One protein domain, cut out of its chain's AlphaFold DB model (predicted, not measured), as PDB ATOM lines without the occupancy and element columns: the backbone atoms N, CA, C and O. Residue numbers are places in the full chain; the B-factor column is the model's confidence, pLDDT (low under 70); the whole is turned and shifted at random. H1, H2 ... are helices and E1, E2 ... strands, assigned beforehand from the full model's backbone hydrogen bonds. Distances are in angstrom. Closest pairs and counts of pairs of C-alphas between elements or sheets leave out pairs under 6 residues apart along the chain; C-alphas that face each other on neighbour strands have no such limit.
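AT A GLANCE: This is residues 109 to 185 and 220 to 241 of the 370 residues of an uncharacterized protein of Frischella perrara (UniProt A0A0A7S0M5). A twisted sheet of four strands curls round the helix H2, and the shorter helix H3 packs on its opposite face. The 99 printed residues hold three named helices and four named strands, in the order E1 H1 E2 H2 E3 E4 H3; the class is mixed, helices and strands. The mixed sheet runs E1 E3 E4 E2. The whole is compact, radius of gyration of the C-alphas 12.8 A, spans 40 by 27 by 23 A.

HOW THE PARTS SIT: Edge strand E1, residues 112 to 114, is parallel to E3, residues 156 to 165; N 157 and O 113 are 2.8 A apart, within hydrogen-bond range. H1, residues 117 to 120, only grazes the sheet. Edge strand E2, residues 127 to 133, is antiparallel to E4, residues 169 to 177, at 162 degrees, with N 129 and O 174 at 2.8 A. The sheet curls round H2, residues 138 to 150; the closest C-alphas of H2 and E1 are Ala 146 and Val 112, 5.9 A. E3 bends by 54 degrees at residue 160 and forms a hairpin with E4, with N 158 and O 175 at 2.9 A. E1, H1, E2 and E2, H2, E3 are split strand-helix-strand units, two strands of one sheet with a helix between them along the chain and other strands between them in the sheet, E3 and E4 in the first and E4 in the second, each with a right-handed crossover. H3, residues 226 to 232, has a height over the sheet of 9.2 A, on the opposite face from H2. In H2 and H3 every O i to N i+4 pair is within hydrogen-bond range; H1 is too short for one.

IN THESE COORDINATES: E1 begins at C-alpha 112 (9.339, -32.469, -36.421). E2 spans 19.9 A, H2 17.8 A, E3 25.9 A and E4 25.8 A. H3 ends at C-alpha 232 (21.837, -16.539, -46.497).

THE WHOLE: The C-alphas of Gly 167 and Lys 185 are farthest apart, 40.1 A. Residues 186 to 219 are not printed; C-alphas 185 and 220 are 8.7 A apart. Of the links printed whole, none is long. Residues 222 and 236 have pLDDT under 70.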
ATOM      1  N   PHE A 109       5.677 -32.259 -33.328       89.56
ATOM      2  CA  PHE A 109       4.486 -31.929 -34.103       89.56
ATOM      3  C   PHE A 109       4.743 -32.359 -35.542       89.56
ATOM      4  O   PHE A 109       5.812 -32.083 -36.071       89.56
ATOM      5  N   ASN A 110       3.804 -33.055 -36.186       88.75
ATOM      6  CA  ASN A 110       3.969 -33.538 -37.570       88.75
ATOM      7  C   ASN A 110       5.333 -34.215 -37.852       88.75
ATOM      8  O   ASN A 110       5.921 -34.016 -38.912       88.75
ATOM      9  N   GLY A 111       5.869 -34.974 -36.892       87.12
ATOM     10  CA  GLY A 111       7.165 -35.639 -37.046       87.12
ATOM     11  C   GLY A 111       8.403 -34.753 -36.816       87.12
ATOM     12  O   GLY A 111       9.502 -35.293 -36.768       87.12
ATOM     13  N   VAL A 112       8.247 -33.444 -36.601       94.69
ATOM     14  CA  VAL A 112       9.339 -32.469 -36.421       94.69
ATOM     15  C   VAL A 112       9.433 -32.034 -34.956       94.69
ATOM     16  O   VAL A 112       8.412 -31.731 -34.331       94.69
ATOM     17  N   LEU A 113      10.646 -32.001 -34.402       95.00
ATOM     18  CA  LEU A 113      10.890 -31.596 -33.013       95.00
ATOM     19  C   LEU A 113      10.788 -30.074 -32.848       95.00
ATOM     20  O   LEU A 113      11.237 -29.314 -33.701       95.00
ATOM     21  N   GLU A 114      10.234 -29.618 -31.735       93.62
ATOM     22  CA  GLU A 114      10.264 -28.216 -31.328       93.62
ATOM     23  C   GLU A 114      11.447 -28.001 -30.381       93.62
ATOM     24  O   GLU A 114      11.419 -28.438 -29.228       93.62
ATOM     25  N   TYR A 115      12.490 -27.325 -30.861       93.31
ATOM     26  CA  TYR A 115      13.622 -26.960 -30.019       93.31
ATOM     27  C   TYR A 115      13.255 -25.789 -29.103       93.31
ATOM     28  O   TYR A 115      12.742 -24.774 -29.588       93.31
ATOM     29  N   PRO A 116      13.557 -25.868 -27.793       88.38
ATOM     30  CA  PRO A 116      13.581 -24.685 -26.952       88.38
ATOM     31  C   PRO A 116      14.721 -23.764 -27.398       88.38
ATOM     32  O   PRO A 116      15.676 -24.192 -28.054       88.38
ATOM     33  N   LYS A 117      14.635 -22.488 -27.014       83.88
ATOM     34  CA  LYS A 117      15.621 -21.469 -27.386       83.88
ATOM     35  C   LYS A 117      17.048 -21.899 -27.044       83.88
ATOM     36  O   LYS A 117      17.919 -21.795 -27.904       83.88
ATOM     37  N   ASP A 118      17.255 -22.414 -25.834       83.19
ATOM     38  CA  ASP A 118      18.581 -22.776 -25.327       83.19
ATOM     39  C   ASP A 118      19.211 -23.916 -26.122       83.19
ATOM     40  O   ASP A 118      20.414 -23.906 -26.334       83.19
ATOM     41  N   THR A 119      18.425 -24.848 -26.659       89.19
ATOM     42  CA  THR A 119      18.936 -25.855 -27.599       89.19
ATOM     43  C   THR A 119      19.171 -25.228 -28.970       89.19
ATOM     44  O   THR A 119      20.248 -25.365 -29.546       89.19
ATOM     45  N   ALA A 120      18.188 -24.490 -29.490       91.06
ATOM     46  CA  ALA A 120      18.224 -23.954 -30.842       91.06
ATOM     47  C   ALA A 120      19.454 -23.066 -31.082       91.06
ATOM     48  O   ALA A 120      20.118 -23.211 -32.108       91.06
ATOM     49  N   ILE A 121      19.792 -22.164 -30.150       87.38
ATOM     50  CA  ILE A 121      20.906 -21.218 -30.328       87.38
ATOM     51  C   ILE A 121      22.246 -21.907 -30.606       87.38
ATOM     52  O   ILE A 121      23.091 -21.296 -31.255       87.38
ATOM     53  N   HIS A 122      22.430 -23.159 -30.184       89.06
ATOM     54  CA  HIS A 122      23.663 -23.912 -30.395       89.06
ATOM     55  C   HIS A 122      23.795 -24.475 -31.807       89.06
ATOM     56  O   HIS A 122      24.905 -24.809 -32.198       89.06
ATOM     57  N   TYR A 123      22.722 -24.530 -32.598       92.75
ATOM     58  CA  TYR A 123      22.737 -25.152 -33.922       92.75
ATOM     59  C   TYR A 123      22.542 -24.135 -35.042       92.75
ATOM     60  O   TYR A 123      21.807 -23.149 -34.918       92.75
ATOM     61  N   GLU A 124      23.221 -24.359 -36.161       90.06
ATOM     62  CA  GLU A 124      23.050 -23.555 -37.360       90.06
ATOM     63  C   GLU A 124      21.768 -23.984 -38.093       90.06
ATOM     64  O   GLU A 124      21.619 -25.156 -38.450       90.06
ATOM     65  N   PRO A 125      20.818 -23.061 -38.328       95.12
ATOM     66  CA  PRO A 125      19.653 -23.379 -39.128       95.12
ATOM     67  C   PRO A 125      20.061 -23.514 -40.595       95.12
ATOM     68  O   PRO A 125      21.034 -22.902 -41.032       95.12
ATOM     69  N   TYR A 126      19.305 -24.287 -41.370       94.69
ATOM     70  CA  TYR A 126      19.522 -24.414 -42.818       94.69
ATOM     71  C   TYR A 126      18.464 -23.672 -43.644       94.69
ATOM     72  O   TYR A 126      18.653 -23.481 -44.842       94.69
ATOM     73  N   ASP A 127      17.356 -23.271 -43.016       94.56
ATOM     74  CA  ASP A 127      16.302 -22.473 -43.638       94.56
ATOM     75  C   ASP A 127      15.543 -21.660 -42.571       94.56
ATOM     76  O   ASP A 127      15.631 -21.915 -41.363       94.56
ATOM     77  N   ILE A 128      14.792 -20.669 -43.035       92.81
ATOM     78  CA  ILE A 128      13.892 -19.825 -42.255       92.81
ATOM     79  C   ILE A 128      12.517 -19.830 -42.914       92.81
ATOM     80  O   ILE A 128      12.396 -19.594 -44.111       92.81
ATOM     81  N   ILE A 129      11.460 -20.047 -42.140       93.94
ATOM     82  CA  ILE A 129      10.087 -19.951 -42.637       93.94
ATOM     83  C   ILE A 129       9.346 -18.806 -41.970       93.94
ATOM     84  O   ILE A 129       9.547 -18.506 -40.790       93.94
ATOM     85  N   ARG A 130       8.469 -18.173 -42.750       92.12
ATOM     86  CA  ARG A 130       7.548 -17.153 -42.262       92.12
ATOM     87  C   ARG A 130       6.137 -17.527 -42.625       92.12
ATOM     88  O   ARG A 130       5.817 -17.612 -43.804       92.12
ATOM     89  N   LEU A 131       5.309 -17.714 -41.612       92.25
ATOM     90  CA  LEU A 131       3.905 -18.046 -41.793       92.25
ATOM     91  C   LEU A 131       3.052 -16.871 -41.339       92.25
ATOM     92  O   LEU A 131       3.354 -16.241 -40.324       92.25
ATOM     93  N   ARG A 132       1.972 -16.588 -42.055       92.06
ATOM     94  CA  ARG A 132       0.947 -15.640 -41.621       92.06
ATOM     95  C   ARG A 132      -0.418 -16.305 -41.670       92.06
ATOM     96  O   ARG A 132      -0.776 -16.889 -42.681       92.06
ATOM     97  N   GLY A 133      -1.191 -16.215 -40.596       89.44
ATOM     98  CA  GLY A 133      -2.526 -16.811 -40.558       89.44
ATOM     99  C   GLY A 133      -3.226 -16.629 -39.220       89.44
ATOM    100  O   GLY A 133      -2.658 -16.083 -38.275       89.44
ATOM    101  N   TYR A 134      -4.470 -17.088 -39.140       90.19
ATOM    102  CA  TYR A 134      -5.235 -17.090 -37.899       90.19
ATOM    103  C   TYR A 134      -4.970 -18.387 -37.127       90.19
ATOM    104  O   TYR A 134      -5.336 -19.468 -37.591       90.19
ATOM    105  N   PHE A 135      -4.341 -18.266 -35.953       89.19
ATOM    106  CA  PHE A 135      -3.989 -19.393 -35.082       89.19
ATOM    107  C   PHE A 135      -4.604 -19.196 -33.684       89.19
ATOM    108  O   PHE A 135      -3.980 -18.554 -32.829       89.19
ATOM    109  N   PRO A 136      -5.830 -19.705 -33.450       82.75
ATOM    110  CA  PRO A 136      -6.542 -19.555 -32.181       82.75
ATOM    111  C   PRO A 136      -5.795 -20.124 -30.972       82.75
ATOM    112  O   PRO A 136      -5.896 -19.580 -29.875       82.75
ATOM    113  N   THR A 137      -5.039 -21.212 -31.154       87.00
ATOM    114  CA  THR A 137      -4.308 -21.884 -30.069       87.00
ATOM    115  C   THR A 137      -2.832 -22.077 -30.404       87.00
ATOM    116  O   THR A 137      -2.443 -22.161 -31.570       87.00
ATOM    117  N   GLN A 138      -1.993 -22.201 -29.369       82.12
ATOM    118  CA  GLN A 138      -0.566 -22.498 -29.539       82.12
ATOM    119  C   GLN A 138      -0.336 -23.854 -30.227       82.12
ATOM    120  O   GLN A 138       0.603 -24.007 -30.999       82.12
ATOM    121  N   VAL A 139      -1.210 -24.837 -29.987       85.44
ATOM    122  CA  VAL A 139      -1.111 -26.170 -30.601       85.44
ATOM    123  C   VAL A 139      -1.361 -26.102 -32.108       85.44
ATOM    124  O   VAL A 139      -0.641 -26.737 -32.875       85.44
ATOM    125  N   GLU A 140      -2.350 -25.329 -32.560       86.56
ATOM    126  CA  GLU A 140      -2.597 -25.120 -33.994       86.56
ATOM    127  C   GLU A 140      -1.448 -24.375 -34.668       86.56
ATOM    128  O   GLU A 140      -1.025 -24.749 -35.761       86.56
ATOM    129  N   LEU A 141      -0.901 -23.369 -33.983       92.50
ATOM    130  CA  LEU A 141       0.275 -22.639 -34.433       92.50
ATOM    131  C   LEU A 141       1.474 -23.572 -34.627       92.50
ATOM    132  O   LEU A 141       2.048 -23.625 -35.715       92.50
ATOM    133  N   ASN A 142       1.820 -24.345 -33.596       92.50
ATOM    134  CA  ASN A 142       2.943 -25.279 -33.632       92.50
ATOM    135  C   ASN A 142       2.743 -26.350 -34.712       92.50
ATOM    136  O   ASN A 142       3.679 -26.667 -35.441       92.50
ATOM    137  N   ASN A 143       1.519 -26.857 -34.883       92.50
ATOM    138  CA  ASN A 143       1.202 -27.788 -35.964       92.50
ATOM    139  C   ASN A 143       1.387 -27.162 -37.353       92.50
ATOM    140  O   ASN A 143       1.928 -27.825 -38.236       92.50
ATOM    141  N   ALA A 144       0.975 -25.909 -37.563       94.06
ATOM    142  CA  ALA A 144       1.152 -25.225 -38.844       94.06
ATOM    143  C   ALA A 144       2.635 -25.004 -39.175       94.06
ATOM    144  O   ALA A 144       3.069 -25.311 -40.288       94.06
ATOM    145  N   VAL A 145       3.418 -24.550 -38.191       95.50
ATOM    146  CA  VAL A 145       4.877 -24.403 -38.309       95.50
ATOM    147  C   VAL A 145       5.520 -25.748 -38.620       95.50
ATOM    148  O   VAL A 145       6.275 -25.854 -39.581       95.50
ATOM    149  N   ALA A 146       5.166 -26.796 -37.881       95.19
ATOM    150  CA  ALA A 146       5.730 -28.121 -38.084       95.19
ATOM    151  C   ALA A 146       5.328 -28.756 -39.423       95.19
ATOM    152  O   ALA A 146       6.147 -29.416 -40.051       95.19
ATOM    153  N   LYS A 147       4.102 -28.521 -39.912       95.75
ATOM    154  CA  LYS A 147       3.666 -28.950 -41.253       95.75
ATOM    155  C   LYS A 147       4.500 -28.264 -42.339       95.75
ATOM    156  O   LYS A 147       4.913 -28.922 -43.288       95.75
ATOM    157  N   ALA A 148       4.770 -26.964 -42.207       95.06
ATOM    158  CA  ALA A 148       5.640 -26.234 -43.132       95.06
ATOM    159  C   ALA A 148       7.111 -26.683 -43.032       95.06
ATOM    160  O   ALA A 148       7.773 -26.852 -44.052       95.06
ATOM    161  N   ALA A 149       7.600 -26.938 -41.817       96.50
ATOM    162  CA  ALA A 149       8.945 -27.441 -41.553       96.50
ATOM    163  C   ALA A 149       9.157 -28.854 -42.125       96.50
ATOM    164  O   ALA A 149      10.159 -29.114 -42.787       96.50
ATOM    165  N   SER A 150       8.185 -29.750 -41.936       95.56
ATOM    166  CA  SER A 150       8.206 -31.124 -42.447       95.56
ATOM    167  C   SER A 150       8.292 -31.159 -43.973       95.56
ATOM    168  O   SER A 150       9.118 -31.883 -44.515       95.56
ATOM    169  N   LYS A 151       7.535 -30.301 -44.677       95.44
ATOM    170  CA  LYS A 151       7.620 -30.154 -46.146       95.44
ATOM    171  C   LYS A 151       9.010 -29.749 -46.653       95.44
ATOM    172  O   LYS A 151       9.280 -29.891 -47.840       95.44
ATOM    173  N   LYS A 152       9.849 -29.189 -45.780       95.19
ATOM    174  CA  LYS A 152      11.224 -28.764 -46.066       95.19
ATOM    175  C   LYS A 152      12.263 -29.737 -45.494       95.19
ATOM    176  O   LYS A 152      13.438 -29.378 -45.407       95.19
ATOM    177  N   ASP A 153      11.845 -30.936 -45.083       94.69
ATOM    178  CA  ASP A 153      12.687 -31.979 -44.486       94.69
ATOM    179  C   ASP A 153      13.459 -31.495 -43.248       94.69
ATOM    180  O   ASP A 153      14.671 -31.721 -43.112       94.69
ATOM    181  N   ALA A 154      12.772 -30.757 -42.372       97.19
ATOM    182  CA  ALA A 154      13.326 -30.315 -41.099       97.19
ATOM    183  C   ALA A 154      13.295 -31.451 -40.075       97.19
ATOM    184  O   ALA A 154      12.281 -32.130 -39.916       97.19
ATOM    185  N   TYR A 155      14.391 -31.614 -39.337       96.06
ATOM    186  CA  TYR A 155      14.429 -32.475 -38.156       96.06
ATOM    187  C   TYR A 155      13.804 -31.772 -36.948       96.06
ATOM    188  O   TYR A 155      13.021 -32.364 -36.204       96.06
ATOM    189  N   ALA A 156      14.112 -30.483 -36.798       96.44
ATOM    190  CA  ALA A 156      13.578 -29.643 -35.741       96.44
ATOM    191  C   ALA A 156      13.255 -28.228 -36.237       96.44
ATOM    192  O   ALA A 156      13.787 -27.775 -37.255       96.44
ATOM    193  N   PHE A 157      12.415 -27.515 -35.491       97.19
ATOM    194  CA  PHE A 157      12.135 -26.097 -35.678       97.19
ATOM    195  C   PHE A 157      12.226 -25.326 -34.355       97.19
ATOM    196  O   PHE A 157      11.991 -25.879 -33.283       97.19
ATOM    197  N   PHE A 158      12.518 -24.029 -34.440       95.50
ATOM    198  CA  PHE A 158      12.436 -23.083 -33.323       95.50
ATOM    199  C   PHE A 158      11.648 -21.851 -33.760       95.50
ATOM    200  O   PHE A 158      11.986 -21.233 -34.770       95.50
ATOM    201  N   ILE A 159      10.608 -21.486 -33.008       93.00
ATOM    202  CA  ILE A 159       9.835 -20.264 -33.247       93.00
ATOM    203  C   ILE A 159      10.522 -19.109 -32.517       93.00
ATOM    204  O   ILE A 159      10.476 -19.023 -31.294       93.00
ATOM    205  N   ASP A 160      11.139 -18.214 -33.280       87.56
ATOM    206  CA  ASP A 160      11.876 -17.062 -32.748       87.56
ATOM    207  C   ASP A 160      10.978 -15.848 -32.540       87.56
ATOM    208  O   ASP A 160      11.128 -15.103 -31.572       87.56
ATOM    209  N   ARG A 161      10.016 -15.650 -33.447       85.56
ATOM    210  CA  ARG A 161       9.145 -14.480 -33.417       85.56
ATOM    211  C   ARG A 161       7.693 -14.854 -33.651       85.56
ATOM    212  O   ARG A 161       7.370 -15.555 -34.607       85.56
ATOM    213  N   LEU A 162       6.827 -14.283 -32.821       86.81
ATOM    214  CA  LEU A 162       5.380 -14.280 -32.979       86.81
ATOM    215  C   LEU A 162       4.876 -12.840 -32.864       86.81
ATOM    216  O   LEU A 162       5.080 -12.200 -31.837       86.81
ATOM    217  N   VAL A 163       4.232 -12.324 -33.910       85.88
ATOM    218  CA  VAL A 163       3.669 -10.965 -33.936       85.88
ATOM    219  C   VAL A 163       2.206 -11.038 -34.329       85.88
ATOM    220  O   VAL A 163       1.876 -11.607 -35.364       85.88
ATOM    221  N   GLU A 164       1.328 -10.440 -33.532       81.75
ATOM    222  CA  GLU A 164      -0.063 -10.247 -33.935       81.75
ATOM    223  C   GLU A 164      -0.158  -9.127 -34.975       81.75
ATOM    224  O   GLU A 164       0.448  -8.063 -34.843       81.75
ATOM    225  N   VAL A 165      -0.907  -9.389 -36.038       83.81
ATOM    226  CA  VAL A 165      -1.205  -8.456 -37.123       83.81
ATOM    227  C   VAL A 165      -2.720  -8.250 -37.206       83.81
ATOM    228  O   VAL A 165      -3.499  -8.931 -36.537       83.81
ATOM    229  N   ASN A 166      -3.152  -7.278 -38.010       82.19
ATOM    230  CA  ASN A 166      -4.555  -6.859 -38.092       82.19
ATOM    231  C   ASN A 166      -5.531  -8.043 -38.234       82.19
ATOM    232  O   ASN A 166      -5.305  -8.962 -39.026       82.19
ATOM    233  N   GLY A 167      -6.639  -7.984 -37.490       77.12
ATOM    234  CA  GLY A 167      -7.700  -8.996 -37.545       77.12
ATOM    235  C   GLY A 167      -7.415 -10.274 -36.750       77.12
ATOM    236  O   GLY A 167      -7.974 -11.313 -37.078       77.12
ATOM    237  N   GLY A 168      -6.536 -10.227 -35.741       78.94
ATOM    238  CA  GLY A 168      -6.209 -11.387 -34.893       78.94
ATOM    239  C   GLY A 168      -5.330 -12.439 -35.578       78.94
ATOM    240  O   GLY A 168      -5.055 -13.496 -35.011       78.94
ATOM    241  N   ASN A 169      -4.880 -12.154 -36.800       86.31
ATOM    242  CA  ASN A 169      -3.889 -12.958 -37.497       86.31
ATOM    243  C   ASN A 169      -2.538 -12.843 -36.791       86.31
ATOM    244  O   ASN A 169      -2.222 -11.826 -36.180       86.31
ATOM    245  N   LYS A 170      -1.702 -13.869 -36.911       87.31
ATOM    246  CA  LYS A 170      -0.339 -13.874 -36.384       87.31
ATOM    247  C   LYS A 170       0.645 -14.104 -37.518       87.31
ATOM    248  O   LYS A 170       0.394 -14.905 -38.416       87.31
ATOM    249  N   GLN A 171       1.759 -13.389 -37.470       90.06
ATOM    250  CA  GLN A 171       2.930 -13.607 -38.298       90.06
ATOM    251  C   GLN A 171       4.011 -14.273 -37.448       90.06
ATOM    252  O   GLN A 171       4.357 -13.790 -36.370       90.06
ATOM    253  N   ILE A 172       4.530 -15.386 -37.944       91.81
ATOM    254  CA  ILE A 172       5.460 -16.269 -37.249       91.81
ATOM    255  C   ILE A 172       6.758 -16.308 -38.041       91.81
ATOM    256  O   ILE A 172       6.709 -16.460 -39.259       91.81
ATOM    257  N   THR A 173       7.893 -16.233 -37.354       89.94
ATOM    258  CA  THR A 173       9.213 -16.536 -37.914       89.94
ATOM    259  C   THR A 173       9.783 -17.745 -37.184       89.94
ATOM    260  O   THR A 173       9.912 -17.717 -35.959       89.94
ATOM    261  N   ALA A 174      10.138 -18.792 -37.929       94.88
ATOM    262  CA  ALA A 174      10.750 -19.993 -37.373       94.88
ATOM    263  C   ALA A 174      12.003 -20.414 -38.149       94.88
ATOM    264  O   ALA A 174      12.056 -20.301 -39.374       94.88
ATOM    265  N   TYR A 175      13.000 -20.919 -37.428       95.81
ATOM    266  CA  TYR A 175      14.235 -21.473 -37.981       95.81
ATOM    267  C   TYR A 175      14.150 -22.993 -38.054       95.81
ATOM    268  O   TYR A 175      13.613 -23.616 -37.136       95.81
ATOM    269  N   LEU A 176      14.678 -23.577 -39.131       97.12
ATOM    270  CA  LEU A 176      14.656 -25.018 -39.382       97.12
ATOM    271  C   LEU A 176      16.055 -25.620 -39.231       97.12
ATOM    272  O   LEU A 176      17.032 -25.048 -39.717       97.12
ATOM    273  N   PHE A 177      16.143 -26.796 -38.610       96.75
ATOM    274  CA  PHE A 177      17.402 -27.492 -38.332       96.75
ATOM    275  C   PHE A 177      17.417 -28.887 -38.952       96.75
ATOM    276  O   PHE A 177      16.399 -29.587 -38.979       96.75
ATOM    277  N   LYS A 178      18.590 -29.292 -39.441       96.25
ATOM    278  CA  LYS A 178      18.865 -30.685 -39.799       96.25
ATOM    279  C   LYS A 178      19.229 -31.481 -38.548       96.25
ATOM    280  O   LYS A 178      19.555 -30.910 -37.511       96.25
ATOM    281  N   LYS A 179      19.163 -32.809 -38.653       92.56
ATOM    282  CA  LYS A 179      19.549 -33.711 -37.560       92.56
ATOM    283  C   LYS A 179      21.041 -33.599 -37.233       92.56
ATOM    284  O   LYS A 179      21.430 -33.739 -36.084       92.56
ATOM    285  N   ASP A 180      21.846 -33.325 -38.249       90.69
ATOM    286  CA  ASP A 180      23.295 -33.130 -38.233       90.69
ATOM    287  C   ASP A 180      23.682 -31.643 -38.344       90.69
ATOM    288  O   ASP A 180      24.734 -31.305 -38.884       90.69
ATOM    289  N   ALA A 181      22.818 -30.736 -37.869       91.75
ATOM    290  CA  ALA A 181      23.087 -29.302 -37.907       91.75
ATOM    291  C   ALA A 181      24.420 -28.965 -37.219       91.75
ATOM    292  O   ALA A 181      24.678 -29.389 -36.093       91.75
ATOM    293  N   ALA A 182      25.253 -28.168 -37.892       90.75
ATOM    294  CA  ALA A 182      26.541 -27.746 -37.356       90.75
ATOM    295  C   ALA A 182      26.368 -26.881 -36.099       90.75
ATOM    296  O   ALA A 182      25.452 -26.058 -36.020       90.75
ATOM    297  N   GLU A 183      27.277 -27.025 -35.136       88.94
ATOM    298  CA  GLU A 183      27.274 -26.189 -33.938       88.94
ATOM    299  C   GLU A 183      27.727 -24.752 -34.238       88.94
ATOM    300  O   GLU A 183      28.707 -24.495 -34.948       88.94
ATOM    301  N   ARG A 184      27.024 -23.784 -33.651       87.38
ATOM    302  CA  ARG A 184      27.341 -22.360 -33.733       87.38
ATOM    303  C   ARG A 184      28.423 -22.002 -32.729       87.38
ATOM    304  O   ARG A 184      28.335 -22.299 -31.542       87.38
ATOM    305  N   LYS A 185      29.401 -21.224 -33.185       86.00
ATOM    306  CA  LYS A 185      30.369 -20.562 -32.302       86.00
ATOM    307  C   LYS A 185      29.696 -19.365 -31.637       86.00
ATOM    308  O   LYS A 185      29.487 -18.349 -32.299       86.00
ATOM    309  N   SER A 220      25.467 -14.439 -31.896       73.06
ATOM    310  CA  SER A 220      24.832 -14.089 -30.621       73.06
ATOM    311  C   SER A 220      24.396 -15.347 -29.861       73.06
ATOM    312  O   SER A 220      23.790 -16.245 -30.452       73.06
ATOM    313  N   SER A 221      24.692 -15.393 -28.563       74.44
ATOM    314  CA  SER A 221      24.201 -16.407 -27.621       74.44
ATOM    315  C   SER A 221      22.754 -16.160 -27.193       74.44
ATOM    316  O   SER A 221      22.114 -17.047 -26.647       74.44
ATOM    317  N   SER A 222      22.197 -14.978 -27.468       69.19
ATOM    318  CA  SER A 222      20.875 -14.587 -26.973       69.19
ATOM    319  C   SER A 222      19.776 -14.591 -28.032       69.19
ATOM    320  O   SER A 222      18.601 -14.539 -27.664       69.19
ATOM    321  N   ALA A 223      20.109 -14.648 -29.326       73.31
ATOM    322  CA  ALA A 223      19.125 -14.621 -30.412       73.31
ATOM    323  C   ALA A 223      19.708 -15.055 -31.769       73.31
ATOM    324  O   ALA A 223      20.924 -15.088 -31.982       73.31
ATOM    325  N   PHE A 224      18.824 -15.380 -32.714       79.38
ATOM    326  CA  PHE A 224      19.179 -15.653 -34.106       79.38
ATOM    327  C   PHE A 224      19.084 -14.398 -34.958       79.38
ATOM    328  O   PHE A 224      18.155 -13.612 -34.799       79.38
ATOM    329  N   ASN A 225      19.985 -14.245 -35.935       75.69
ATOM    330  CA  ASN A 225      19.874 -13.137 -36.870       75.69
ATOM    331  C   ASN A 225      18.954 -13.432 -38.052       75.69
ATOM    332  O   ASN A 225      19.404 -13.928 -39.088       75.69
ATOM    333  N   GLU A 226      17.705 -12.988 -37.934       78.38
ATOM    334  CA  GLU A 226      16.703 -13.117 -38.988       78.38
ATOM    335  C   GLU A 226      17.188 -12.526 -40.317       78.38
ATOM    336  O   GLU A 226      17.127 -13.192 -41.347       78.38
ATOM    337  N   GLN A 227      17.731 -11.304 -40.321       74.38
ATOM    338  CA  GLN A 227      18.173 -10.641 -41.554       74.38
ATOM    339  C   GLN A 227      19.342 -11.373 -42.221       74.38
ATOM    340  O   GLN A 227      19.375 -11.479 -43.445       74.38
ATOM    341  N   PHE A 228      20.295 -11.872 -41.431       79.38
ATOM    342  CA  PHE A 228      21.421 -12.649 -41.955       79.38
ATOM    343  C   PHE A 228      20.943 -13.963 -42.555       79.38
ATOM    344  O   PHE A 228      21.279 -14.246 -43.699       79.38
ATOM    345  N   TYR A 229      20.116 -14.722 -41.836       82.06
ATOM    346  CA  TYR A 229      19.640 -16.014 -42.318       82.06
ATOM    347  C   TYR A 229      18.685 -15.881 -43.510       82.06
ATOM    348  O   TYR A 229      18.790 -16.644 -44.460       82.06
ATOM    349  N   SER A 230      17.844 -14.846 -43.552       79.31
ATOM    350  CA  SER A 230      16.988 -14.568 -44.722       79.31
ATOM    351  C   SER A 230      17.796 -14.303 -45.981       79.31
ATOM    352  O   SER A 230      17.450 -14.789 -47.052       79.31
ATOM    353  N   LYS A 231      18.887 -13.538 -45.847       80.44
ATOM    354  CA  LYS A 231      19.820 -13.283 -46.949       80.44
ATOM    355  C   LYS A 231      20.619 -14.534 -47.298       80.44
ATOM    356  O   LYS A 231      20.795 -14.812 -48.471       80.44
ATOM    357  N   LYS A 232      21.076 -15.296 -46.300       81.62
ATOM    358  CA  LYS A 232      21.837 -16.539 -46.497       81.62
ATOM    359  C   LYS A 232      21.025 -17.589 -47.260       81.62
ATOM    360  O   LYS A 232      21.582 -18.276 -48.107       81.62
ATOM    361  N   PHE A 233      19.730 -17.694 -46.976       85.62
ATOM    362  CA  PHE A 233      18.838 -18.688 -47.581       85.62
ATOM    363  C   PHE A 233      18.009 -18.141 -48.747       85.62
ATOM    364  O   PHE A 233      17.164 -18.856 -49.277       85.62
ATOM    365  N   ASN A 234      18.215 -16.878 -49.144       78.62
ATOM    366  CA  ASN A 234      17.395 -16.173 -50.138       78.62
ATOM    367  C   ASN A 234      15.877 -16.303 -49.882       78.62
ATOM    368  O   ASN A 234      15.078 -16.348 -50.816       78.62
ATOM    369  N   ASN A 235      15.471 -16.347 -48.610       73.62
ATOM    370  CA  ASN A 235      14.098 -16.618 -48.203       73.62
ATOM    371  C   ASN A 235      13.525 -15.446 -47.392       73.62
ATOM    372  O   ASN A 235      13.770 -15.295 -46.190       73.62
ATOM    373  N   SER A 236      12.757 -14.604 -48.089       67.81
ATOM    374  CA  SER A 236      12.048 -13.436 -47.536       67.81
ATOM    375  C   SER A 236      10.525 -13.551 -47.671       67.81
ATOM    376  O   SER A 236       9.806 -12.615 -47.323       67.81
ATOM    377  N   VAL A 237      10.027 -14.667 -48.211       76.00
ATOM    378  CA  VAL A 237       8.609 -14.840 -48.539       76.00
ATOM    379  C   VAL A 237       7.826 -15.153 -47.268       76.00
ATOM    380  O   VAL A 237       8.272 -15.931 -46.426       76.00
ATOM    381  N   ILE A 238       6.665 -14.518 -47.123       77.69
ATOM    382  CA  ILE A 238       5.690 -14.836 -46.080       77.69
ATOM    383  C   ILE A 238       4.632 -15.725 -46.723       77.69
ATOM    384  O   ILE A 238       3.965 -15.303 -47.665       77.69
ATOM    385  N   GLU A 239       4.496 -16.950 -46.229       81.44
ATOM    386  CA  GLU A 239       3.467 -17.882 -46.675       81.44
ATOM    387  C   GLU A 239       2.168 -17.621 -45.903       81.44
ATOM    388  O   GLU A 239       2.107 -17.776 -44.679       81.44
ATOM    389  N   ASP A 240       1.116 -17.222 -46.621       78.88
ATOM    390  CA  ASP A 240      -0.221 -17.079 -46.047       78.88
ATOM    391  C   ASP A 240      -0.861 -18.464 -45.857       78.88
ATOM    392  O   ASP A 240      -1.200 -19.171 -46.810       78.88
ATOM    393  N   VAL A 241      -1.056 -18.849 -44.600       79.94
ATOM    394  CA  VAL A 241      -1.696 -20.098 -44.201       79.94
ATOM    395  C   VAL A 241      -3.205 -19.883 -44.176       79.94
ATOM    396  O   VAL A 241      -3.765 -19.319 -43.235       79.94
TER     397      VAL A 241